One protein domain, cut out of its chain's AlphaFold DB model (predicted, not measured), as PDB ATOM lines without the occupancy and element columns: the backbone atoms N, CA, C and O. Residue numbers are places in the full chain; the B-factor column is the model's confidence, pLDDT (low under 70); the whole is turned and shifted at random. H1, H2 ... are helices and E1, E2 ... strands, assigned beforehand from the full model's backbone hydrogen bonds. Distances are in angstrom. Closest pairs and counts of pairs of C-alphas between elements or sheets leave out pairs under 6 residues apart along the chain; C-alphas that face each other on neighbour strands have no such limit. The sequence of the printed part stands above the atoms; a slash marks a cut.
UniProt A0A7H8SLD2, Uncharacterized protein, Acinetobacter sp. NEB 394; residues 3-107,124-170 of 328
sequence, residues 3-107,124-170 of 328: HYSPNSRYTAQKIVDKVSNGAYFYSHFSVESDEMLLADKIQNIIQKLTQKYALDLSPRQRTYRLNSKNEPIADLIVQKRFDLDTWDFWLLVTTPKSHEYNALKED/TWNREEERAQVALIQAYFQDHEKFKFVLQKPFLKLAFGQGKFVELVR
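What this domain is: This is residues 3 to 107 and 124 to 170 of the 328 residues of an uncharacterized protein of Acinetobacter sp. NEB 394 (UniProt A0A7H8SLD2). A twisted four-stranded sheet forms the middle layer, with H1 over one face and H2 and H5 over the other, while H3 and H4 sit at one end of it. A small hairpin, E5 and E6, packs on H1, reached by a long link that runs past edge strand E2. The 152 printed residues hold five named helices and six named strands in the order E1 H1 E2 H2 H3 E3 E4 H4 H5 E5 E6, a mixed class. The main sheet is mixed, in order E1 E3 E4 E2; the whole is compact, with a radius of gyration of the C-alphas of 15.8 A and spans of 44 by 34 by 26 A.

Where its parts are: E1, residues 3 to 5, begins at C-alpha 3 (-9.552, -51.955, -43.986). H1 is residues 8 to 19, 16.0 A; E2 residues 25 to 32, 24.2 A; H2 residues 40 to 53, 19.6 A; H3 residues 59 to 69, 14.6 A. E3, residues 73 to 80, 23.8 A, and E4, residues 86 to 94, 26.3 A, form a hairpin. H4 is residues 96 to 103; H5, residues 127 to 141, 21.3 A, begins at (-34.846, -44.421, -30.540). E5, residues 157 to 159, and E6, residues 165 to 170, form a hairpin ending at (-31.799, -56.912, -44.186).

How they stand to each other: E1 is parallel to E3, with N 3 and O 76 at 2.8 A. E3 and E4 are antiparallel, with N 77 and O 90 at 2.8 A; E4 and E2 likewise, with N 27 and O 91 at 2.9 A. E1, H1, E2 and E2, H2 H3, E3 are split strand-helix-strand units, same-way strands with others between them in the sheet, each with a right-handed crossover. H1 runs along E3 at a height over the sheet of 8.9 A. On the opposite face H2 runs along E4 at 9.4 A, and H5 runs across the strands at 9.3 A. H3 only grazes the sheet; it only just touches H4, with 3 pairs of C-alphas within 8 A, the closest Leu 66 and Pro 96 at 5.1 A. The closest C-alphas of H1 and E5 are Ser 8 and Ala 159, 7.2 A apart. E5 and E6 are antiparallel, with N 158 and O 166 at 2.9 A. In H1 to H5 every O i to N i+4 pair is within hydrogen-bond range.

The domain as a whole: The farthest C-alphas, Met 36 and Glu 106, are 49.1 A apart. Residues 108 to 123 are not printed; C-alphas 107 and 124 are 6.7 A apart across the cut. H5 to E5 is a long link, of which residues 148 to 149 pair antiparallel with 25 to 26 of E2. Residues 34 to 38 and 105 to 107 have pLDDT under 70.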
ATOM      1  N   HIS A   3      -9.361 -51.264 -42.715       96.94
ATOM      2  CA  HIS A   3      -9.552 -51.955 -43.986       96.94
ATOM      3  C   HIS A   3      -9.306 -50.966 -45.108       96.94
ATOM      4  O   HIS A   3     -10.028 -49.978 -45.229       96.94
ATOM      5  N   TYR A   4      -8.332 -51.252 -45.956       96.25
ATOM      6  CA  TYR A   4      -8.130 -50.479 -47.171       96.25
ATOM      7  C   TYR A   4      -8.956 -51.089 -48.297       96.25
ATOM      8  O   TYR A   4      -8.945 -52.302 -48.501       96.25
ATOM      9  N   SER A   5      -9.725 -50.264 -48.997       95.06
ATOM     10  CA  SER A   5     -10.664 -50.722 -50.014       95.06
ATOM     11  C   SER A   5     -10.281 -50.188 -51.393       95.06
ATOM     12  O   SER A   5     -10.063 -48.983 -51.540       95.06
ATOM     13  N   PRO A   6     -10.229 -51.036 -52.435       92.31
ATOM     14  CA  PRO A   6      -9.856 -50.587 -53.774       92.31
ATOM     15  C   PRO A   6     -10.987 -49.888 -54.533       92.31
ATOM     16  O   PRO A   6     -10.721 -49.211 -55.519       92.31
ATOM     17  N   ASN A   7     -12.253 -50.094 -54.155       91.06
ATOM     18  CA  ASN A   7     -13.402 -49.426 -54.775       91.06
ATOM     19  C   ASN A   7     -14.677 -49.593 -53.936       91.06
ATOM     20  O   ASN A   7     -14.748 -50.412 -53.017       91.06
ATOM     21  N   SER A   8     -15.731 -48.872 -54.323       91.44
ATOM     22  CA  SER A   8     -17.013 -48.845 -53.612       91.44
ATOM     23  C   SER A   8     -17.678 -50.215 -53.440       91.44
ATOM     24  O   SER A   8     -18.358 -50.432 -52.438       91.44
ATOM     25  N   ARG A   9     -17.464 -51.179 -54.351       92.25
ATOM     26  CA  ARG A   9     -18.037 -52.533 -54.220       92.25
ATOM     27  C   ARG A   9     -17.385 -53.308 -53.079       92.25
ATOM     28  O   ARG A   9     -18.079 -54.001 -52.341       92.25
ATOM     29  N   TYR A  10     -16.073 -53.175 -52.910       94.12
ATOM     30  CA  TYR A  10     -15.371 -53.798 -51.788       94.12
ATOM     31  C   TYR A  10     -15.619 -53.045 -50.480       94.12
ATOM     32  O   TYR A  10     -15.809 -53.692 -49.454       94.12
ATOM     33  N   THR A  11     -15.777 -51.719 -50.516       95.69
ATOM     34  CA  THR A  11     -16.240 -50.937 -49.354       95.69
ATOM     35  C   THR A  11     -17.607 -51.431 -48.888       95.69
ATOM     36  O   THR A  11     -17.797 -51.744 -47.715       95.69
ATOM     37  N   ALA A  12     -18.541 -51.618 -49.822       96.06
ATOM     38  CA  ALA A  12     -19.856 -52.190 -49.562       96.06
ATOM     39  C   ALA A  12     -19.772 -53.615 -48.976       96.06
ATOM     40  O   ALA A  12     -20.503 -53.945 -48.039       96.06
ATOM     41  N   GLN A  13     -18.867 -54.460 -49.486       95.38
ATOM     42  CA  GLN A  13     -18.620 -55.798 -48.937       95.38
ATOM     43  C   GLN A  13     -18.127 -55.726 -47.483       95.38
ATOM     44  O   GLN A  13     -18.678 -56.411 -46.624       95.38
ATOM     45  N   LYS A  14     -17.151 -54.858 -47.192       96.38
ATOM     46  CA  LYS A  14     -16.594 -54.682 -45.844       96.38
ATOM     47  C   LYS A  14     -17.609 -54.130 -44.858       96.38
ATOM     48  O   LYS A  14     -17.720 -54.665 -43.761       96.38
ATOM     49  N   ILE A  15     -18.401 -53.135 -45.250       97.31
ATOM     50  CA  ILE A  15     -19.492 -52.620 -44.414       97.31
ATOM     51  C   ILE A  15     -20.479 -53.742 -44.076       97.31
ATOM     52  O   ILE A  15     -20.830 -53.898 -42.911       97.31
ATOM     53  N   VAL A  16     -20.880 -54.568 -45.052       95.31
ATOM     54  CA  VAL A  16     -21.752 -55.729 -44.786       95.31
ATOM     55  C   VAL A  16     -21.118 -56.685 -43.785       95.31
ATOM     56  O   VAL A  16     -21.815 -57.146 -42.885       95.31
ATOM     57  N   ASP A  17     -19.820 -56.962 -43.894       94.06
ATOM     58  CA  ASP A  17     -19.127 -57.845 -42.950       94.06
ATOM     59  C   ASP A  17     -19.089 -57.263 -41.536       94.06
ATOM     60  O   ASP A  17     -19.300 -57.988 -40.566       94.06
ATOM     61  N   LYS A  18     -18.867 -55.954 -41.398       95.69
ATOM     62  CA  LYS A  18     -18.857 -55.282 -40.091       95.69
ATOM     63  C   LYS A  18     -20.245 -55.219 -39.470       95.69
ATOM     64  O   LYS A  18     -20.425 -55.609 -38.321       95.69
ATOM     65  N   VAL A  19     -21.240 -54.813 -40.248       95.12
ATOM     66  CA  VAL A  19     -22.631 -54.728 -39.795       95.12
ATOM     67  C   VAL A  19     -23.185 -56.116 -39.454       95.12
ATOM     68  O   VAL A  19     -23.867 -56.266 -38.448       95.12
ATOM     69  N   SER A  20     -22.823 -57.163 -40.204       91.81
ATOM     70  CA  SER A  20     -23.209 -58.550 -39.875       91.81
ATOM     71  C   SER A  20     -22.608 -59.060 -38.559       91.81
ATOM     72  O   SER A  20     -23.063 -60.075 -38.038       91.81
ATOM     73  N   ASN A  21     -21.608 -58.358 -38.022       91.19
ATOM     74  CA  ASN A  21     -20.986 -58.617 -36.725       91.19
ATOM     75  C   ASN A  21     -21.415 -57.611 -35.636       91.19
ATOM     76  O   ASN A  21     -20.830 -57.598 -34.556       91.19
ATOM     77  N   GLY A  22     -22.444 -56.793 -35.897       93.94
ATOM     78  CA  GLY A  22     -23.026 -55.869 -34.922       93.94
ATOM     79  C   GLY A  22     -22.532 -54.425 -35.009       93.94
ATOM     80  O   GLY A  22     -22.920 -53.621 -34.170       93.94
ATOM     81  N   ALA A  23     -21.722 -54.047 -36.004       96.88
ATOM     82  CA  ALA A  23     -21.263 -52.661 -36.157       96.88
ATOM     83  C   ALA A  23     -22.384 -51.741 -36.679       96.88
ATOM     84  O   ALA A  23     -22.423 -51.393 -37.859       96.88
ATOM     85  N   TYR A  24     -23.345 -51.407 -35.818       96.25
ATOM     86  CA  TYR A  24     -24.575 -50.722 -36.216       96.25
ATOM     87  C   TYR A  24     -24.501 -49.197 -36.198       96.25
ATOM     88  O   TYR A  24     -25.381 -48.547 -36.766       96.25
ATOM     89  N   PHE A  25     -23.467 -48.623 -35.594       97.19
ATOM     90  CA  PHE A  25     -23.252 -47.180 -35.561       97.19
ATOM     91  C   PHE A  25     -22.137 -46.812 -36.525       97.19
ATOM     92  O   PHE A  25     -21.148 -47.536 -36.627       97.19
ATOM     93  N   TYR A  26     -22.279 -45.706 -37.247       97.38
ATOM     94  CA  TYR A  26     -21.249 -45.279 -38.184       97.38
ATOM     95  C   TYR A  26     -21.166 -43.763 -38.340       97.38
ATOM     96  O   TYR A  26     -22.172 -43.065 -38.237       97.38
ATOM     97  N   SER A  27     -19.970 -43.268 -38.646       96.12
ATOM     98  CA  SER A  27     -19.769 -41.956 -39.262       96.12
ATOM     99  C   SER A  27     -19.049 -42.124 -40.601       96.12
ATOM    100  O   SER A  27     -18.319 -43.094 -40.826       96.12
ATOM    101  N   HIS A  28     -19.307 -41.194 -41.513       95.44
ATOM    102  CA  HIS A  28     -18.674 -41.123 -42.823       95.44
ATOM    103  C   HIS A  28     -18.317 -39.679 -43.129       95.44
ATOM    104  O   HIS A  28     -19.160 -38.789 -42.998       95.44
ATOM    105  N   PHE A  29     -17.084 -39.478 -43.574       95.12
ATOM    106  CA  PHE A  29     -16.615 -38.205 -44.092       95.12
ATOM    107  C   PHE A  29     -15.660 -38.427 -45.263       95.12
ATOM    108  O   PHE A  29     -15.091 -39.512 -45.435       95.12
ATOM    109  N   SER A  30     -15.503 -37.383 -46.072       94.88
ATOM    110  CA  SER A  30     -14.600 -37.371 -47.217       94.88
ATOM    111  C   SER A  30     -13.551 -36.276 -47.045       94.88
ATOM    112  O   SER A  30     -13.840 -35.222 -46.478       94.88
ATOM    113  N   VAL A  31     -12.338 -36.522 -47.531       93.69
ATOM    114  CA  VAL A  31     -11.220 -35.575 -47.481       93.69
ATOM    115  C   VAL A  31     -10.601 -35.476 -48.864       93.69
ATOM    116  O   VAL A  31     -10.184 -36.490 -49.411       93.69
ATOM    117  N   GLU A  32     -10.508 -34.262 -49.400       90.81
ATOM    118  CA  GLU A  32      -9.692 -33.999 -50.588       90.81
ATOM    119  C   GLU A  32      -8.216 -33.927 -50.183       90.81
ATOM    120  O   GLU A  32      -7.856 -33.292 -49.174       90.81
ATOM    121  N   SER A  33      -7.353 -34.595 -50.940       82.50
ATOM    122  CA  SER A  33      -5.909 -34.548 -50.744       82.50
ATOM    123  C   SER A  33      -5.192 -34.730 -52.070       82.50
ATOM    124  O   SER A  33      -5.113 -35.854 -52.560       82.50
ATOM    125  N   ASP A  34      -4.593 -33.644 -52.557       67.06
ATOM    126  CA  ASP A  34      -3.715 -33.668 -53.723       67.06
ATOM    127  C   ASP A  34      -2.538 -34.622 -53.477       67.06
ATOM    128  O   ASP A  34      -1.920 -34.670 -52.404       67.06
ATOM    129  N   GLU A  35      -2.288 -35.449 -54.479       60.16
ATOM    130  CA  GLU A  35      -1.464 -36.644 -54.420       60.16
ATOM    131  C   GLU A  35       0.054 -36.384 -54.353       60.16
ATOM    132  O   GLU A  35       0.797 -36.630 -55.305       60.16
ATOM    133  N   MET A  36       0.587 -36.020 -53.183       58.41
ATOM    134  CA  MET A  36       1.998 -36.328 -52.892       58.41
ATOM    135  C   MET A  36       2.202 -37.847 -52.792       58.41
ATOM    136  O   MET A  36       1.303 -38.554 -52.336       58.41
ATOM    137  N   LEU A  37       3.386 -38.335 -53.197       60.25
ATOM    138  CA  LEU A  37       3.772 -39.757 -53.334       60.25
ATOM    139  C   LEU A  37       3.296 -40.698 -52.215       60.25
ATOM    140  O   LEU A  37       3.030 -41.869 -52.476       60.25
ATOM    141  N   LEU A  38       3.144 -40.186 -50.991       64.44
ATOM    142  CA  LEU A  38       2.788 -40.959 -49.800       64.44
ATOM    143  C   LEU A  38       1.473 -40.530 -49.128       64.44
ATOM    144  O   LEU A  38       1.064 -41.145 -48.147       64.44
ATOM    145  N   ALA A  39       0.778 -39.517 -49.660       76.44
ATOM    146  CA  ALA A  39      -0.458 -38.976 -49.095       76.44
ATOM    147  C   ALA A  39      -0.360 -38.676 -47.578       76.44
ATOM    148  O   ALA A  39      -1.219 -39.085 -46.791       76.44
ATOM    149  N   ASP A  40       0.669 -37.928 -47.159       82.50
ATOM    150  CA  ASP A  40       0.999 -37.661 -45.746       82.50
ATOM    151  C   ASP A  40      -0.186 -37.130 -44.927       82.50
ATOM    152  O   ASP A  40      -0.403 -37.520 -43.777       82.50
ATOM    153  N   LYS A  41      -1.018 -36.271 -45.528       89.06
ATOM    154  CA  LYS A  41      -2.254 -35.768 -44.908       89.06
ATOM    155  C   LYS A  41      -3.195 -36.910 -44.519       89.06
ATOM    156  O   LYS A  41      -3.729 -36.920 -43.410       89.06
ATOM    157  N   ILE A  42      -3.390 -37.875 -45.414       93.56
ATOM    158  CA  ILE A  42      -4.252 -39.042 -45.206       93.56
ATOM    159  C   ILE A  42      -3.631 -39.979 -44.170       93.56
ATOM    160  O   ILE A  42      -4.335 -40.422 -43.260       93.56
ATOM    161  N   GLN A  43      -2.317 -40.211 -44.231       92.38
ATOM    162  CA  GLN A  43      -1.603 -40.994 -43.222       92.38
ATOM    163  C   GLN A  43      -1.762 -40.395 -41.817       92.38
ATOM    164  O   GLN A  43      -2.097 -41.114 -40.873       92.38
ATOM    165  N   ASN A  44      -1.614 -39.076 -41.680       93.12
ATOM    166  CA  ASN A  44      -1.807 -38.361 -40.418       93.12
ATOM    167  C   ASN A  44      -3.242 -38.491 -39.885       93.12
ATOM    168  O   ASN A  44      -3.449 -38.667 -38.683       93.12
ATOM    169  N   ILE A  45      -4.249 -38.436 -40.762       95.38
ATOM    170  CA  ILE A  45      -5.649 -38.666 -40.376       95.38
ATOM    171  C   ILE A  45      -5.831 -40.098 -39.870       95.38
ATOM    172  O   ILE A  45      -6.412 -40.297 -38.803       95.38
ATOM    173  N   ILE A  46      -5.297 -41.092 -40.585       96.31
ATOM    174  CA  ILE A  46      -5.363 -42.499 -40.174       96.31
ATOM    175  C   ILE A  46      -4.704 -42.696 -38.806       96.31
ATOM    176  O   ILE A  46      -5.283 -43.368 -37.952       96.31
ATOM    177  N   GLN A  47      -3.539 -42.093 -38.557       96.12
ATOM    178  CA  GLN A  47      -2.852 -42.175 -37.264       96.12
ATOM    179  C   GLN A  47      -3.683 -41.562 -36.131       96.12
ATOM    180  O   GLN A  47      -3.887 -42.215 -35.107       96.12
ATOM    181  N   LYS A  48      -4.241 -40.361 -36.332       96.19
ATOM    182  CA  LYS A  48      -5.122 -39.705 -35.348       96.19
ATOM    183  C   LYS A  48      -6.355 -40.553 -35.031       96.19
ATOM    184  O   LYS A  48      -6.688 -40.745 -33.864       96.19
ATOM    185  N   LEU A  49      -7.008 -41.102 -36.057       96.94
ATOM    186  CA  LEU A  49      -8.144 -42.008 -35.872       96.94
ATOM    187  C   LEU A  49      -7.727 -43.300 -35.166       96.94
ATOM    188  O   LEU A  49      -8.467 -43.794 -34.324       96.94
ATOM    189  N   THR A  50      -6.547 -43.836 -35.474       97.38
ATOM    190  CA  THR A  50      -6.027 -45.059 -34.847       97.38
ATOM    191  C   THR A  50      -5.850 -44.877 -33.353       97.38
ATOM    192  O   THR A  50      -6.341 -45.710 -32.594       97.38
ATOM    193  N   GLN A  51      -5.230 -43.772 -32.938       96.50
ATOM    194  CA  GLN A  51      -5.046 -43.434 -31.528       96.50
ATOM    195  C   GLN A  51      -6.390 -43.222 -30.827       96.50
ATOM    196  O   GLN A  51      -6.642 -43.823 -29.786       96.50
ATOM    197  N   LYS A  52      -7.280 -42.420 -31.424       96.50
ATOM    198  CA  LYS A  52      -8.575 -42.087 -30.820       96.50
ATOM    199  C   LYS A  52      -9.488 -43.303 -30.664       96.50
ATOM    200  O   LYS A  52     -10.134 -43.465 -29.636       96.50
ATOM    201  N   TYR A  53      -9.532 -44.163 -31.678       97.06
ATOM    202  CA  TYR A  53     -10.485 -45.271 -31.765       97.06
ATOM    203  C   TYR A  53      -9.883 -46.650 -31.469       97.06
ATOM    204  O   TYR A  53     -10.575 -47.659 -31.621       97.06
ATOM    205  N   ALA A  54      -8.612 -46.704 -31.052       96.06
ATOM    206  CA  ALA A  54      -7.859 -47.937 -30.811       96.06
ATOM    207  C   ALA A  54      -8.008 -48.934 -31.982       96.06
ATOM    208  O   ALA A  54      -8.526 -50.049 -31.845       96.06
ATOM    209  N   LEU A  55      -7.656 -48.492 -33.195       96.69
ATOM    210  CA  LEU A  55      -7.906 -49.276 -34.413       96.69
ATOM    211  C   LEU A  55      -6.945 -50.461 -34.593       96.69
ATOM    212  O   LEU A  55      -7.230 -51.324 -35.426       96.69
ATOM    213  N   ASP A  56      -5.884 -50.533 -33.800       94.94
ATOM    214  CA  ASP A  56      -4.795 -51.517 -33.788       94.94
ATOM    215  C   ASP A  56      -5.033 -52.717 -32.850       94.94
ATOM    216  O   ASP A  56      -4.206 -53.622 -32.760       94.94
ATOM    217  N   LEU A  57      -6.189 -52.778 -32.182       93.69
ATOM    218  CA  LEU A  57      -6.527 -53.897 -31.299       93.69
ATOM    219  C   LEU A  57      -6.583 -55.237 -32.041       93.69
ATOM    220  O   LEU A  57      -7.305 -55.390 -33.035       93.69
ATOM    221  N   SER A  58      -5.939 -56.247 -31.457       94.44
ATOM    222  CA  SER A  58      -6.035 -57.644 -31.887       94.44
ATOM    223  C   SER A  58      -7.465 -58.195 -31.748       94.44
ATOM    224  O   SER A  58      -8.232 -57.727 -30.898       94.44
ATOM    225  N   PRO A  59      -7.838 -59.247 -32.504       93.25
ATOM    226  CA  PRO A  59      -9.147 -59.891 -32.371       93.25
ATOM    227  C   PRO A  59      -9.490 -60.277 -30.924       93.25
ATOM    228  O   PRO A  59     -10.589 -59.991 -30.456       93.25
ATOM    229  N   ARG A  60      -8.520 -60.824 -30.178       94.88
ATOM    230  CA  ARG A  60      -8.693 -61.206 -28.767       94.88
ATOM    231  C   ARG A  60      -9.007 -60.004 -27.874       94.88
ATOM    232  O   ARG A  60      -9.920 -60.078 -27.055       94.88
ATOM    233  N   GLN A  61      -8.280 -58.895 -28.034       95.62
ATOM    234  CA  GLN A  61      -8.538 -57.666 -27.271       95.62
ATOM    235  C   GLN A  61      -9.923 -57.091 -27.582       95.62
ATOM    236  O   GLN A  61     -10.616 -56.645 -26.673       95.62
ATOM    237  N   ARG A  62     -10.347 -57.138 -28.850       95.31
ATOM    238  CA  ARG A  62     -11.671 -56.664 -29.281       95.31
ATOM    239  C   ARG A  62     -12.796 -57.478 -28.641       95.31
ATOM    240  O   ARG A  62     -13.720 -56.890 -28.089       95.31
ATOM    241  N   THR A  63     -12.691 -58.808 -28.658       93.31
ATOM    242  CA  THR A  63     -13.659 -59.698 -27.996       93.31
ATOM    243  C   THR A  63     -13.727 -59.436 -26.495       93.31
ATOM    244  O   THR A  63     -14.816 -59.340 -25.939       93.31
ATOM    245  N   TYR A  64     -12.577 -59.271 -25.839       95.19
ATOM    246  CA  TYR A  64     -12.525 -58.971 -24.409       95.19
ATOM    247  C   TYR A  64     -13.161 -57.611 -24.066       95.19
ATOM    248  O   TYR A  64     -13.895 -57.511 -23.083       95.19
ATOM    249  N   ARG A  65     -12.948 -56.575 -24.892       94.56
ATOM    250  CA  ARG A  65     -13.597 -55.266 -24.700       94.56
ATOM    251  C   ARG A  65     -15.119 -55.363 -24.753       94.56
ATOM    252  O   ARG A  65     -15.777 -54.892 -23.830       94.56
ATOM    253  N   LEU A  66     -15.654 -56.021 -25.781       94.12
ATOM    254  CA  LEU A  66     -17.099 -56.173 -25.942       94.12
ATOM    255  C   LEU A  66     -17.721 -57.017 -24.825       94.12
ATOM    256  O   LEU A  66     -18.687 -56.584 -24.209       94.12
ATOM    257  N   ASN A  67     -17.155 -58.195 -24.549       92.56
ATOM    258  CA  ASN A  67     -17.821 -59.204 -23.718       92.56
ATOM    259  C   ASN A  67     -17.508 -59.087 -22.226       92.56
ATOM    260  O   ASN A  67     -18.284 -59.563 -21.407       92.56
ATOM    261  N   SER A  68     -16.353 -58.525 -21.862       92.62
ATOM    262  CA  SER A  68     -15.896 -58.497 -20.466       92.62
ATOM    263  C   SER A  68     -15.812 -57.092 -19.895       92.62
ATOM    264  O   SER A  68     -16.077 -56.911 -18.712       92.62
ATOM    265  N   LYS A  69     -15.446 -56.097 -20.709       93.00
ATOM    266  CA  LYS A  69     -15.328 -54.704 -20.250       93.00
ATOM    267  C   LYS A  69     -16.544 -53.841 -20.561       93.00
ATOM    268  O   LYS A  69     -16.623 -52.731 -20.050       93.00
ATOM    269  N   ASN A  70     -17.483 -54.342 -21.367       92.69
ATOM    270  CA  ASN A  70     -18.639 -53.575 -21.828       92.69
ATOM    271  C   ASN A  70     -18.220 -52.264 -22.535       92.69
ATOM    272  O   ASN A  70     -18.852 -51.219 -22.390       92.69
ATOM    273  N   GLU A  71     -17.134 -52.325 -23.308       96.00
ATOM    274  CA  GLU A  71     -16.556 -51.188 -24.027       96.00
ATOM    275  C   GLU A  71     -16.800 -51.316 -25.540       96.00
ATOM    276  O   GLU A  71     -16.682 -52.418 -26.092       96.00
ATOM    277  N   PRO A  72     -17.109 -50.213 -26.249       97.31
ATOM    278  CA  PRO A  72     -17.286 -50.247 -27.692       97.31
ATOM    279  C   PRO A  72     -15.955 -50.466 -28.429       97.31
ATOM    280  O   PRO A  72     -14.873 -50.111 -27.959       97.31
ATOM    281  N   ILE A  73     -16.045 -51.020 -29.638       97.94
ATOM    282  CA  ILE A  73     -14.910 -51.183 -30.554       97.94
ATOM    283  C   ILE A  73     -15.202 -50.520 -31.895       97.94
ATOM    284  O   ILE A  73     -16.339 -50.514 -32.366       97.94
ATOM    285  N   ALA A  74     -14.152 -50.023 -32.542       97.88
ATOM    286  CA  ALA A  74     -14.251 -49.359 -33.833       97.88
ATOM    287  C   ALA A  74     -13.505 -50.112 -34.945       97.88
ATOM    288  O   ALA A  74     -12.495 -50.802 -34.734       97.88
ATOM    289  N   ASP A  75     -14.025 -49.982 -36.155       98.06
ATOM    290  CA  ASP A  75     -13.428 -50.381 -37.417       98.06
ATOM    291  C   ASP A  75     -13.407 -49.172 -38.353       98.06
ATOM    292  O   ASP A  75     -14.346 -48.382 -38.373       98.06
ATOM    293  N   LEU A  76     -12.345 -49.045 -39.140       98.19
ATOM    294  CA  LEU A  76     -12.202 -47.993 -40.136       98.19
ATOM    295  C   LEU A  76     -12.079 -48.638 -41.512       98.19
ATOM    296  O   LEU A  76     -11.279 -49.554 -41.685       98.19
ATOM    297  N   ILE A  77     -12.844 -48.164 -42.488       98.25
ATOM    298  CA  ILE A  77     -12.638 -48.493 -43.899       98.25
ATOM    299  C   ILE A  77     -12.174 -47.223 -44.600       98.25
ATOM    300  O   ILE A  77     -12.841 -46.193 -44.513       98.25
ATOM    301  N   VAL A  78     -11.039 -47.309 -45.287       97.25
ATOM    302  CA  VAL A  78     -10.438 -46.211 -46.045       97.25
ATOM    303  C   VAL A  78     -10.502 -46.553 -47.526       97.25
ATOM    304  O   VAL A  78     -10.119 -47.654 -47.930       97.25
ATOM    305  N   GLN A  79     -10.988 -45.622 -48.339       94.94
ATOM    306  CA  GLN A  79     -11.076 -45.790 -49.785       94.94
ATOM    307  C   GLN A  79     -10.671 -44.496 -50.495       94.94
ATOM    308  O   GLN A  79     -11.334 -43.477 -50.328       94.94
ATOM    309  N   LYS A  80      -9.670 -44.558 -51.372       92.19
ATOM    310  CA  LYS A  80      -9.466 -43.545 -52.411       92.19
ATOM    311  C   LYS A  80     -10.506 -43.732 -53.515       92.19
ATOM    312  O   LYS A  80     -10.710 -44.855 -53.997       92.19
ATOM    313  N   ARG A  81     -11.218 -42.673 -53.896       89.31
ATOM    314  CA  ARG A  81     -12.115 -42.728 -55.057       89.31
ATOM    315  C   ARG A  81     -11.273 -42.833 -56.328       89.31
ATOM    316  O   ARG A  81     -10.253 -42.179 -56.460       89.31
ATOM    317  N   PHE A  82     -11.692 -43.714 -57.230       83.62
ATOM    318  CA  PHE A  82     -10.982 -43.939 -58.486       83.62
ATOM    319  C   PHE A  82     -11.014 -42.650 -59.321       83.62
ATOM    320  O   PHE A  82     -12.081 -42.036 -59.398       83.62
ATOM    321  N   ASP A  83      -9.870 -42.254 -59.886       78.50
ATOM    322  CA  ASP A  83      -9.669 -41.029 -60.684       78.50
ATOM    323  C   ASP A  83     -10.055 -39.713 -59.987       78.50
ATOM    324  O   ASP A  83     -10.354 -38.718 -60.644       78.50
ATOM    325  N   LEU A  84     -10.096 -39.697 -58.651       85.56
ATOM    326  CA  LEU A  84     -10.388 -38.508 -57.856       85.56
ATOM    327  C   LEU A  84      -9.403 -38.402 -56.686       85.56
ATOM    328  O   LEU A  84      -9.030 -39.413 -56.086       85.56
ATOM    329  N   ASP A  85      -9.095 -37.172 -56.279       87.44
ATOM    330  CA  ASP A  85      -8.277 -36.860 -55.092       87.44
ATOM    331  C   ASP A  85      -9.061 -36.967 -53.770       87.44
ATOM    332  O   ASP A  85      -8.610 -36.562 -52.693       87.44
ATOM    333  N   THR A  86     -10.251 -37.569 -53.837       91.38
ATOM    334  CA  THR A  86     -11.159 -37.719 -52.708       91.38
ATOM    335  C   THR A  86     -10.952 -39.044 -51.982       91.38
ATOM    336  O   THR A  86     -11.053 -40.135 -52.554       91.38
ATOM    337  N   TRP A  87     -10.804 -38.952 -50.665       94.00
ATOM    338  CA  TRP A  87     -10.668 -40.076 -49.748       94.00
ATOM    339  C   TRP A  87     -11.905 -40.230 -48.878       94.00
ATOM    340  O   TRP A  87     -12.281 -39.303 -48.170       94.00
ATOM    341  N   ASP A  88     -12.524 -41.406 -48.891       95.50
ATOM    342  CA  ASP A  88     -13.649 -41.752 -48.028       95.50
ATOM    343  C   ASP A  88     -13.188 -42.524 -46.792       95.50
ATOM    344  O   ASP A  88     -12.494 -43.541 -46.891       95.50
ATOM    345  N   PHE A  89     -13.667 -42.079 -45.632       97.44
ATOM    346  CA  PHE A  89     -13.450 -42.721 -44.344       97.44
ATOM    347  C   PHE A  89     -14.787 -43.178 -43.777       97.44
ATOM    348  O   PHE A  89     -15.682 -42.369 -43.542       97.44
ATOM    349  N   TRP A  90     -14.917 -44.480 -43.539       97.88
ATOM    350  CA  TRP A  90     -16.081 -45.075 -42.889       97.88
ATOM    351  C   TRP A  90     -15.667 -45.612 -41.533       97.88
ATOM    352  O   TRP A  90     -15.010 -46.650 -41.445       97.88
ATOM    353  N   LEU A  91     -16.062 -44.908 -40.482       97.94
ATOM    354  CA  LEU A  91     -15.880 -45.355 -39.115       97.94
ATOM    355  C   LEU A  91     -17.128 -46.130 -38.699       97.94
ATOM    356  O   LEU A  91     -18.212 -45.558 -38.654       97.94
ATOM    357  N   LEU A  92     -16.984 -47.417 -38.393       98.31
ATOM    358  CA  LEU A  92     -18.063 -48.272 -37.910       98.31
ATOM    359  C   LEU A  92     -17.782 -48.691 -36.472       98.31
ATOM    360  O   LEU A  92     -16.680 -49.125 -36.150       98.31
ATOM    361  N   VAL A  93     -18.791 -48.598 -35.618       98.06
ATOM    362  CA  VAL A  93     -18.681 -48.875 -34.190       98.06
ATOM    363  C   VAL A  93     -19.641 -49.993 -33.812       98.06
ATOM    364  O   VAL A  93     -20.828 -49.972 -34.144       98.06
ATOM    365  N   THR A  94     -19.094 -50.979 -33.107       98.00
ATOM    366  CA  THR A  94     -19.851 -52.032 -32.428       98.00
ATOM    367  C   THR A  94     -19.859 -51.701 -30.945       98.00
ATOM    368  O   THR A  94     -18.803 -51.646 -30.317       98.00
ATOM    369  N   THR A  95     -21.040 -51.470 -30.384       97.31
ATOM    370  CA  THR A  95     -21.238 -51.409 -28.932       97.31
ATOM    371  C   THR A  95     -21.565 -52.801 -28.386       97.31
ATOM    372  O   THR A  95     -22.077 -53.634 -29.144       97.31
ATOM    373  N   PRO A  96     -21.353 -53.057 -27.085       95.31
ATOM    374  CA  PRO A  96     -21.771 -54.308 -26.449       95.31
ATOM    375  C   PRO A  96     -23.245 -54.633 -26.711       95.31
ATOM    376  O   PRO A  96     -23.570 -55.732 -27.148       95.31
ATOM    377  N   LYS A  97     -24.133 -53.636 -26.610       94.38
ATOM    378  CA  LYS A  97     -25.564 -53.826 -26.880       94.38
ATOM    379  C   LYS A  97     -25.851 -54.206 -28.334       94.38
ATOM    380  O   LYS A  97     -26.671 -55.079 -28.595       94.38
ATOM    381  N   SER A  98     -25.185 -53.567 -29.298       94.62
ATOM    382  CA  SER A  98     -25.340 -53.929 -30.716       94.62
ATOM    383  C   SER A  98     -24.750 -55.306 -31.043       94.62
ATOM    384  O   SER A  98     -25.282 -56.013 -31.899       94.62
ATOM    385  N   HIS A  99     -23.695 -55.713 -30.326       93.62
ATOM    386  CA  HIS A  99     -23.113 -57.048 -30.410       93.62
ATOM    387  C   HIS A  99     -24.087 -58.114 -29.887       93.62
ATOM    388  O   HIS A  99     -24.366 -59.079 -30.598       93.62
ATOM    389  N   GLU A 100     -24.665 -57.893 -28.702       90.75
ATOM    390  CA  GLU A 100     -25.702 -58.746 -28.110       90.75
ATOM    391  C   GLU A 100     -26.933 -58.851 -29.008       90.75
ATOM    392  O   GLU A 100     -27.392 -59.951 -29.304       90.75
ATOM    393  N   TYR A 101     -27.438 -57.717 -29.501       89.50
ATOM    394  CA  TYR A 101     -28.575 -57.702 -30.415       89.50
ATOM    395  C   TYR A 101     -28.260 -58.482 -31.691       89.50
ATOM    396  O   TYR A 101     -29.078 -59.256 -32.162       89.50
ATOM    397  N   ASN A 102     -27.054 -58.356 -32.249       87.62
ATOM    398  CA  ASN A 102     -26.667 -59.171 -33.396       87.62
ATOM    399  C   ASN A 102     -26.558 -60.676 -33.070       87.62
ATOM    400  O   ASN A 102     -26.610 -61.484 -33.995       87.62
ATOM    401  N   ALA A 103     -26.415 -61.093 -31.814       84.19
ATOM    402  CA  ALA A 103     -26.404 -62.513 -31.456       84.19
ATOM    403  C   ALA A 103     -27.813 -63.137 -31.405       84.19
ATOM    404  O   ALA A 103     -27.945 -64.363 -31.447       84.19
ATOM    405  N   LEU A 104     -28.869 -62.318 -31.353       78.31
ATOM    406  CA  LEU A 104     -30.250 -62.786 -31.376       78.31
ATOM    407  C   LEU A 104     -30.574 -63.480 -32.717       78.31
ATOM    408  O   LEU A 104     -30.109 -63.099 -33.797       78.31
ATOM    409  N   LYS A 105     -31.362 -64.561 -32.645       63.91
ATOM    410  CA  LYS A 105     -31.726 -65.385 -33.817       63.91
ATOM    411  C   LYS A 105     -32.848 -64.762 -34.657       63.91
ATOM    412  O   LYS A 105     -32.907 -65.003 -35.863       63.91
ATOM    413  N   GLU A 106     -33.692 -63.938 -34.041       62.78
ATOM    414  CA  GLU A 106     -34.789 -63.211 -34.683       62.78
ATOM    415  C   GLU A 106     -34.747 -61.740 -34.247       62.78
ATOM    416  O   GLU A 106     -34.871 -61.445 -33.065       62.78
ATOM    417  N   ASP A 107     -34.568 -60.828 -35.211       62.50
ATOM    418  CA  ASP A 107     -34.333 -59.390 -34.961       62.50
ATOM    419  C   ASP A 107     -35.425 -58.487 -35.551       62.50
ATOM    420  O   ASP A 107     -35.130 -57.402 -36.083       62.50
ATOM    421  N   THR A 124     -36.605 -53.898 -34.271       84.56
ATOM    422  CA  THR A 124     -37.238 -53.708 -32.951       84.56
ATOM    423  C   THR A 124     -36.480 -52.698 -32.086       84.56
ATOM    424  O   THR A 124     -37.004 -52.242 -31.075       84.56
ATOM    425  N   TRP A 125     -35.270 -52.310 -32.505       88.00
ATOM    426  CA  TRP A 125     -34.441 -51.311 -31.832       88.00
ATOM    427  C   TRP A 125     -35.118 -49.935 -31.766       88.00
ATOM    428  O   TRP A 125     -35.445 -49.349 -32.807       88.00
ATOM    429  N   ASN A 126     -35.270 -49.385 -30.559       87.62
ATOM    430  CA  ASN A 126     -35.973 -48.119 -30.350       87.62
ATOM    431  C   ASN A 126     -35.033 -46.887 -30.361       87.62
ATOM    432  O   ASN A 126     -33.806 -46.987 -30.320       87.62
ATOM    433  N   ARG A 127     -35.612 -45.682 -30.450       89.94
ATOM    434  CA  ARG A 127     -34.846 -44.421 -30.540       89.94
ATOM    435  C   ARG A 127     -34.098 -44.055 -29.256       89.94
ATOM    436  O   ARG A 127     -33.088 -43.359 -29.332       89.94
ATOM    437  N   GLU A 128     -34.583 -44.477 -28.096       91.62
ATOM    438  CA  GLU A 128     -33.945 -44.186 -26.809       91.62
ATOM    439  C   GLU A 128     -32.677 -45.023 -26.636       91.62
ATOM    440  O   GLU A 128     -31.625 -44.486 -26.297       91.62
ATOM    441  N   GLU A 129     -32.747 -46.308 -26.985       92.00
ATOM    442  CA  GLU A 129     -31.604 -47.217 -27.020       92.00
ATOM    443  C   GLU A 129     -30.528 -46.711 -27.980       92.00
ATOM    444  O   GLU A 129     -29.351 -46.688 -27.629       92.00
ATOM    445  N   GLU A 130     -30.911 -46.260 -29.178       93.31
ATOM    446  CA  GLU A 130     -29.982 -45.642 -30.131       93.31
ATOM    447  C   GLU A 130     -29.249 -44.446 -29.501       93.31
ATOM    448  O   GLU A 130     -28.019 -44.403 -29.530       93.31
ATOM    449  N   ARG A 131     -29.978 -43.507 -28.880       93.81
ATOM    450  CA  ARG A 131     -29.385 -42.324 -28.229       93.81
ATOM    451  C   ARG A 131     -28.455 -42.701 -27.079       93.81
ATOM    452  O   ARG A 131     -27.373 -42.131 -26.972       93.81
ATOM    453  N   ALA A 132     -28.848 -43.670 -26.255       95.38
ATOM    454  CA  ALA A 132     -28.026 -44.158 -25.152       95.38
ATOM    455  C   ALA A 132     -26.715 -44.781 -25.655       95.38
ATOM    456  O   ALA A 132     -25.649 -44.528 -25.097       95.38
ATOM    457  N   GLN A 133     -26.770 -45.552 -26.746       95.94
ATOM    458  CA  GLN A 133     -25.566 -46.108 -27.358       95.94
ATOM    459  C   GLN A 133     -24.691 -45.035 -28.009       95.94
ATOM    460  O   GLN A 133     -23.472 -45.109 -27.886       95.94
ATOM    461  N   VAL A 134     -25.269 -44.014 -28.647       95.81
ATOM    462  CA  VAL A 134     -24.483 -42.874 -29.149       95.81
ATOM    463  C   VAL A 134     -23.769 -42.173 -27.992       95.81
ATOM    464  O   VAL A 134     -22.564 -41.961 -28.082       95.81
ATOM    465  N   ALA A 135     -24.453 -41.898 -26.878       95.25
ATOM    466  CA  ALA A 135     -23.832 -41.288 -25.701       95.25
ATOM    467  C   ALA A 135     -22.676 -42.138 -25.138       95.25
ATOM    468  O   ALA A 135     -21.622 -41.592 -24.815       95.25
ATOM    469  N   LEU A 136     -22.833 -43.468 -25.092       96.00
ATOM    470  CA  LEU A 136     -21.764 -44.400 -24.705       96.00
ATOM    471  C   LEU A 136     -20.536 -44.267 -25.620       96.00
ATOM    472  O   LEU A 136     -19.412 -44.164 -25.133       96.00
ATOM    473  N   ILE A 137     -20.747 -44.268 -26.940       97.12
ATOM    474  CA  ILE A 137     -19.670 -44.144 -27.934       97.12
ATOM    475  C   ILE A 137     -18.927 -42.821 -27.737       97.12
ATOM    476  O   ILE A 137     -17.697 -42.809 -27.682       97.12
ATOM    477  N   GLN A 138     -19.672 -41.724 -27.608       95.81
ATOM    478  CA  GLN A 138     -19.110 -40.385 -27.482       95.81
ATOM    479  C   GLN A 138     -18.318 -40.211 -26.182       95.81
ATOM    480  O   GLN A 138     -17.215 -39.668 -26.205       95.81
ATOM    481  N   ALA A 139     -18.840 -40.726 -25.064       96.25
ATOM    482  CA  ALA A 139     -18.157 -40.698 -23.774       96.25
ATOM    483  C   ALA A 139     -16.870 -41.535 -23.784       96.25
ATOM    484  O   ALA A 139     -15.840 -41.084 -23.287       96.25
ATOM    485  N   TYR A 140     -16.910 -42.731 -24.379       96.69
ATOM    486  CA  TYR A 140     -15.764 -43.639 -24.397       96.69
ATOM    487  C   TYR A 140     -14.624 -43.139 -25.292       96.69
ATOM    488  O   TYR A 140     -13.477 -43.091 -24.858       96.69
ATOM    489  N   PHE A 141     -14.927 -42.757 -26.536       96.31
ATOM    490  CA  PHE A 141     -13.907 -42.301 -27.489       96.31
ATOM    491  C   PHE A 141     -13.576 -40.813 -27.365       96.31
ATOM    492  O   PHE A 141     -12.726 -40.321 -28.110       96.31
ATOM    493  N   GLN A 142     -14.256 -40.091 -26.468       94.38
ATOM    494  CA  GLN A 142     -14.151 -38.636 -26.337       94.38
ATOM    495  C   GLN A 142     -14.339 -37.957 -27.708       94.38
ATOM    496  O   GLN A 142     -13.533 -37.144 -28.174       94.38
ATOM    497  N   ASP A 143     -15.391 -38.378 -28.414       89.19
ATOM    498  CA  ASP A 143     -15.756 -37.859 -29.726       89.19
ATOM    499  C   ASP A 143     -17.199 -37.381 -29.730       89.19
ATOM    500  O   ASP A 143     -18.083 -38.124 -29.340       89.19
ATOM    501  N   HIS A 144     -17.446 -36.170 -30.214       87.81
ATOM    502  CA  HIS A 144     -18.797 -35.628 -30.367       87.81
ATOM    503  C   HIS A 144     -19.318 -35.747 -31.804       87.81
ATOM    504  O   HIS A 144     -20.314 -35.117 -32.166       87.81
ATOM    505  N   GLU A 145     -18.662 -36.573 -32.620       86.75
ATOM    506  CA  GLU A 145     -19.090 -36.912 -33.969       86.75
ATOM    507  C   GLU A 145     -20.546 -37.411 -34.009       86.75
ATOM    508  O   GLU A 145     -21.046 -38.091 -33.100       86.75
ATOM    509  N   LYS A 146     -21.250 -37.066 -35.093       90.25
ATOM    510  CA  LYS A 146     -22.649 -37.453 -35.303       90.25
ATOM    511  C   LYS A 146     -22.731 -38.865 -35.879       90.25
ATOM    512  O   LYS A 146     -22.774 -39.051 -37.095       90.25
ATOM    513  N   PHE A 147     -22.813 -39.856 -34.997       93.75
ATOM    514  CA  PHE A 147     -23.036 -41.241 -35.399       93.75
ATOM    515  C   PHE A 147     -24.455 -41.454 -35.938       93.75
ATOM    516  O   PHE A 147     -25.450 -41.073 -35.326       93.75
ATOM    517  N   LYS A 148     -24.528 -42.097 -37.101       94.62
ATOM    518  CA  LYS A 148     -25.749 -42.598 -37.736       94.62
ATOM    519  C   LYS A 148     -25.944 -44.069 -37.378       94.62
ATOM    520  O   LYS A 148     -24.986 -44.768 -37.054       94.62
ATOM    521  N   PHE A 149     -27.175 -44.553 -37.503       94.44
ATOM    522  CA  PHE A 149     -27.547 -45.917 -37.139       94.44
ATOM    523  C   PHE A 149     -28.059 -46.707 -38.351       94.44
ATOM    524  O   PHE A 149     -28.958 -46.261 -39.062       94.44
ATOM    525  N   VAL A 150     -27.481 -47.882 -38.619       94.12
ATOM    526  CA  VAL A 150     -27.723 -48.638 -39.870       94.12
ATOM    527  C   VAL A 150     -29.102 -49.289 -39.958       94.12
ATOM    528  O   VAL A 150     -29.570 -49.571 -41.059       94.12
ATOM    529  N   LEU A 151     -29.746 -49.566 -38.820       90.62
ATOM    530  CA  LEU A 151     -31.032 -50.271 -38.770       90.62
ATOM    531  C   LEU A 151     -32.232 -49.359 -39.045       90.62
ATOM    532  O   LEU A 151     -33.344 -49.851 -39.234       90.62
ATOM    533  N   GLN A 152     -32.027 -48.044 -39.083       85.00
ATOM    534  CA  GLN A 152     -33.101 -47.075 -39.248       85.00
ATOM    535  C   GLN A 152     -33.002 -46.300 -40.554       85.00
ATOM    536  O   GLN A 152     -31.949 -46.187 -41.177       85.00
ATOM    537  N   LYS A 153     -34.146 -45.746 -40.961       84.44
ATOM    538  CA  LYS A 153     -34.249 -44.900 -42.147       84.44
ATOM    539  C   LYS A 153     -33.831 -43.453 -41.819       84.44
ATOM    540  O   LYS A 153     -34.215 -42.958 -40.758       84.44
ATOM    541  N   PRO A 154     -33.122 -42.758 -42.729       85.75
ATOM    542  CA  PRO A 154     -32.618 -43.262 -44.009       85.75
ATOM    543  C   PRO A 154     -31.489 -44.286 -43.813       85.75
ATOM    544  O   PRO A 154     -30.571 -44.059 -43.028       85.75
ATOM    545  N   PHE A 155     -31.567 -45.402 -44.543       89.81
ATOM    546  CA  PHE A 155     -30.556 -46.456 -44.471       89.81
ATOM    547  C   PHE A 155     -29.193 -45.949 -44.948       89.81
ATOM    548  O   PHE A 155     -29.106 -44.987 -45.713       89.81
ATOM    549  N   LEU A 156     -28.125 -46.635 -44.534       94.88
ATOM    550  CA  LEU A 156     -26.778 -46.366 -45.031       94.88
ATOM    551  C   LEU A 156     -26.766 -46.513 -46.561       94.88
ATOM    552  O   LEU A 156     -27.145 -47.564 -47.085       94.88
ATOM    553  N   LYS A 157     -26.322 -45.462 -47.261       94.56
ATOM    554  CA  LYS A 157     -26.236 -45.410 -48.724       94.56
ATOM    555  C   LYS A 157     -24.799 -45.330 -49.229       94.56
ATOM    556  O   LYS A 157     -23.963 -44.676 -48.616       94.56
ATOM    557  N   LEU A 158     -24.548 -45.933 -50.390       93.38
ATOM    558  CA  LEU A 158     -23.288 -45.830 -51.130       93.38
ATOM    559  C   LEU A 158     -23.535 -45.476 -52.595       93.38
ATOM    560  O   LEU A 158     -24.486 -45.965 -53.209       93.38
ATOM    561  N   ALA A 159     -22.634 -44.678 -53.164       89.62
ATOM    562  CA  ALA A 159     -22.608 -44.383 -54.591       89.62
ATOM    563  C   ALA A 159     -21.942 -45.530 -55.369       89.62
ATOM    564  O   ALA A 159     -20.813 -45.938 -55.087       89.62
ATOM    565  N   PHE A 160     -22.651 -46.059 -56.361       85.81
ATOM    566  CA  PHE A 160     -22.236 -47.157 -57.238       85.81
ATOM    567  C   PHE A 160     -22.108 -46.654 -58.685       85.81
ATOM    568  O   PHE A 160     -22.681 -47.243 -59.592       85.81
ATOM    569  N   GLY A 161     -21.374 -45.555 -58.901       73.88
ATOM    570  CA  GLY A 161     -21.065 -45.003 -60.232       73.88
ATOM    571  C   GLY A 161     -22.282 -44.550 -61.061       73.88
ATOM    572  O   GLY A 161     -23.407 -45.009 -60.876       73.88
ATOM    573  N   GLN A 162     -22.075 -43.633 -62.013       74.81
ATOM    574  CA  GLN A 162     -23.102 -43.206 -62.987       74.81
ATOM    575  C   GLN A 162     -24.468 -42.822 -62.367       74.81
ATOM    576  O   GLN A 162     -25.524 -43.196 -62.885       74.81
ATOM    577  N   GLY A 163     -24.457 -42.139 -61.218       81.25
ATOM    578  CA  GLY A 163     -25.674 -41.706 -60.518       81.25
ATOM    579  C   GLY A 163     -26.497 -42.825 -59.863       81.25
ATOM    580  O   GLY A 163     -27.622 -42.574 -59.439       81.25
ATOM    581  N   LYS A 164     -25.971 -44.055 -59.775       90.50
ATOM    582  CA  LYS A 164     -26.626 -45.174 -59.087       90.50
ATOM    583  C   LYS A 164     -26.259 -45.175 -57.608       90.50
ATOM    584  O   LYS A 164     -25.085 -45.062 -57.258       90.50
ATOM    585  N   PHE A 165     -27.245 -45.398 -56.752       94.19
ATOM    586  CA  PHE A 165     -27.061 -45.541 -55.314       94.19
ATOM    587  C   PHE A 165     -27.616 -46.872 -54.826       94.19
ATOM    588  O   PHE A 165     -28.616 -47.395 -55.327       94.19
ATOM    589  N   VAL A 166     -26.947 -47.427 -53.823       95.50
ATOM    590  CA  VAL A 166     -27.409 -48.608 -53.103       95.50
ATOM    591  C   VAL A 166     -27.625 -48.275 -51.640       95.50
ATOM    592  O   VAL A 166     -26.918 -47.444 -51.081       95.50
ATOM    593  N   GLU A 167     -28.579 -48.955 -51.020       96.00
ATOM    594  CA  GLU A 167     -28.860 -48.883 -49.594       96.00
ATOM    595  C   GLU A 167     -28.680 -50.250 -48.929       96.00
ATOM    596  O   GLU A 167     -28.967 -51.302 -49.522       96.00
ATOM    597  N   LEU A 168     -28.164 -50.225 -47.702       96.62
ATOM    598  CA  LEU A 168     -27.938 -51.410 -46.890       96.62
ATOM    599  C   LEU A 168     -29.241 -51.841 -46.223       96.62
ATOM    600  O   LEU A 168     -29.865 -51.068 -45.502       96.62
ATOM    601  N   VAL A 169     -29.634 -53.092 -46.442       93.88
ATOM    602  CA  VAL A 169     -30.887 -53.645 -45.925       93.88
ATOM    603  C   VAL A 169     -30.707 -55.070 -45.418       93.88
ATOM    604  O   VAL A 169     -29.785 -55.789 -45.811       93.88
ATOM    605  N   ARG A 170     -31.644 -55.510 -44.578       91.62
ATOM    606  CA  ARG A 170     -31.799 -56.912 -44.186       91.62
ATOM    607  C   ARG A 170     -32.920 -57.528 -45.013       91.62
ATOM    608  O   ARG A 170     -34.059 -57.071 -44.940       91.62
TER     609      ARG A 170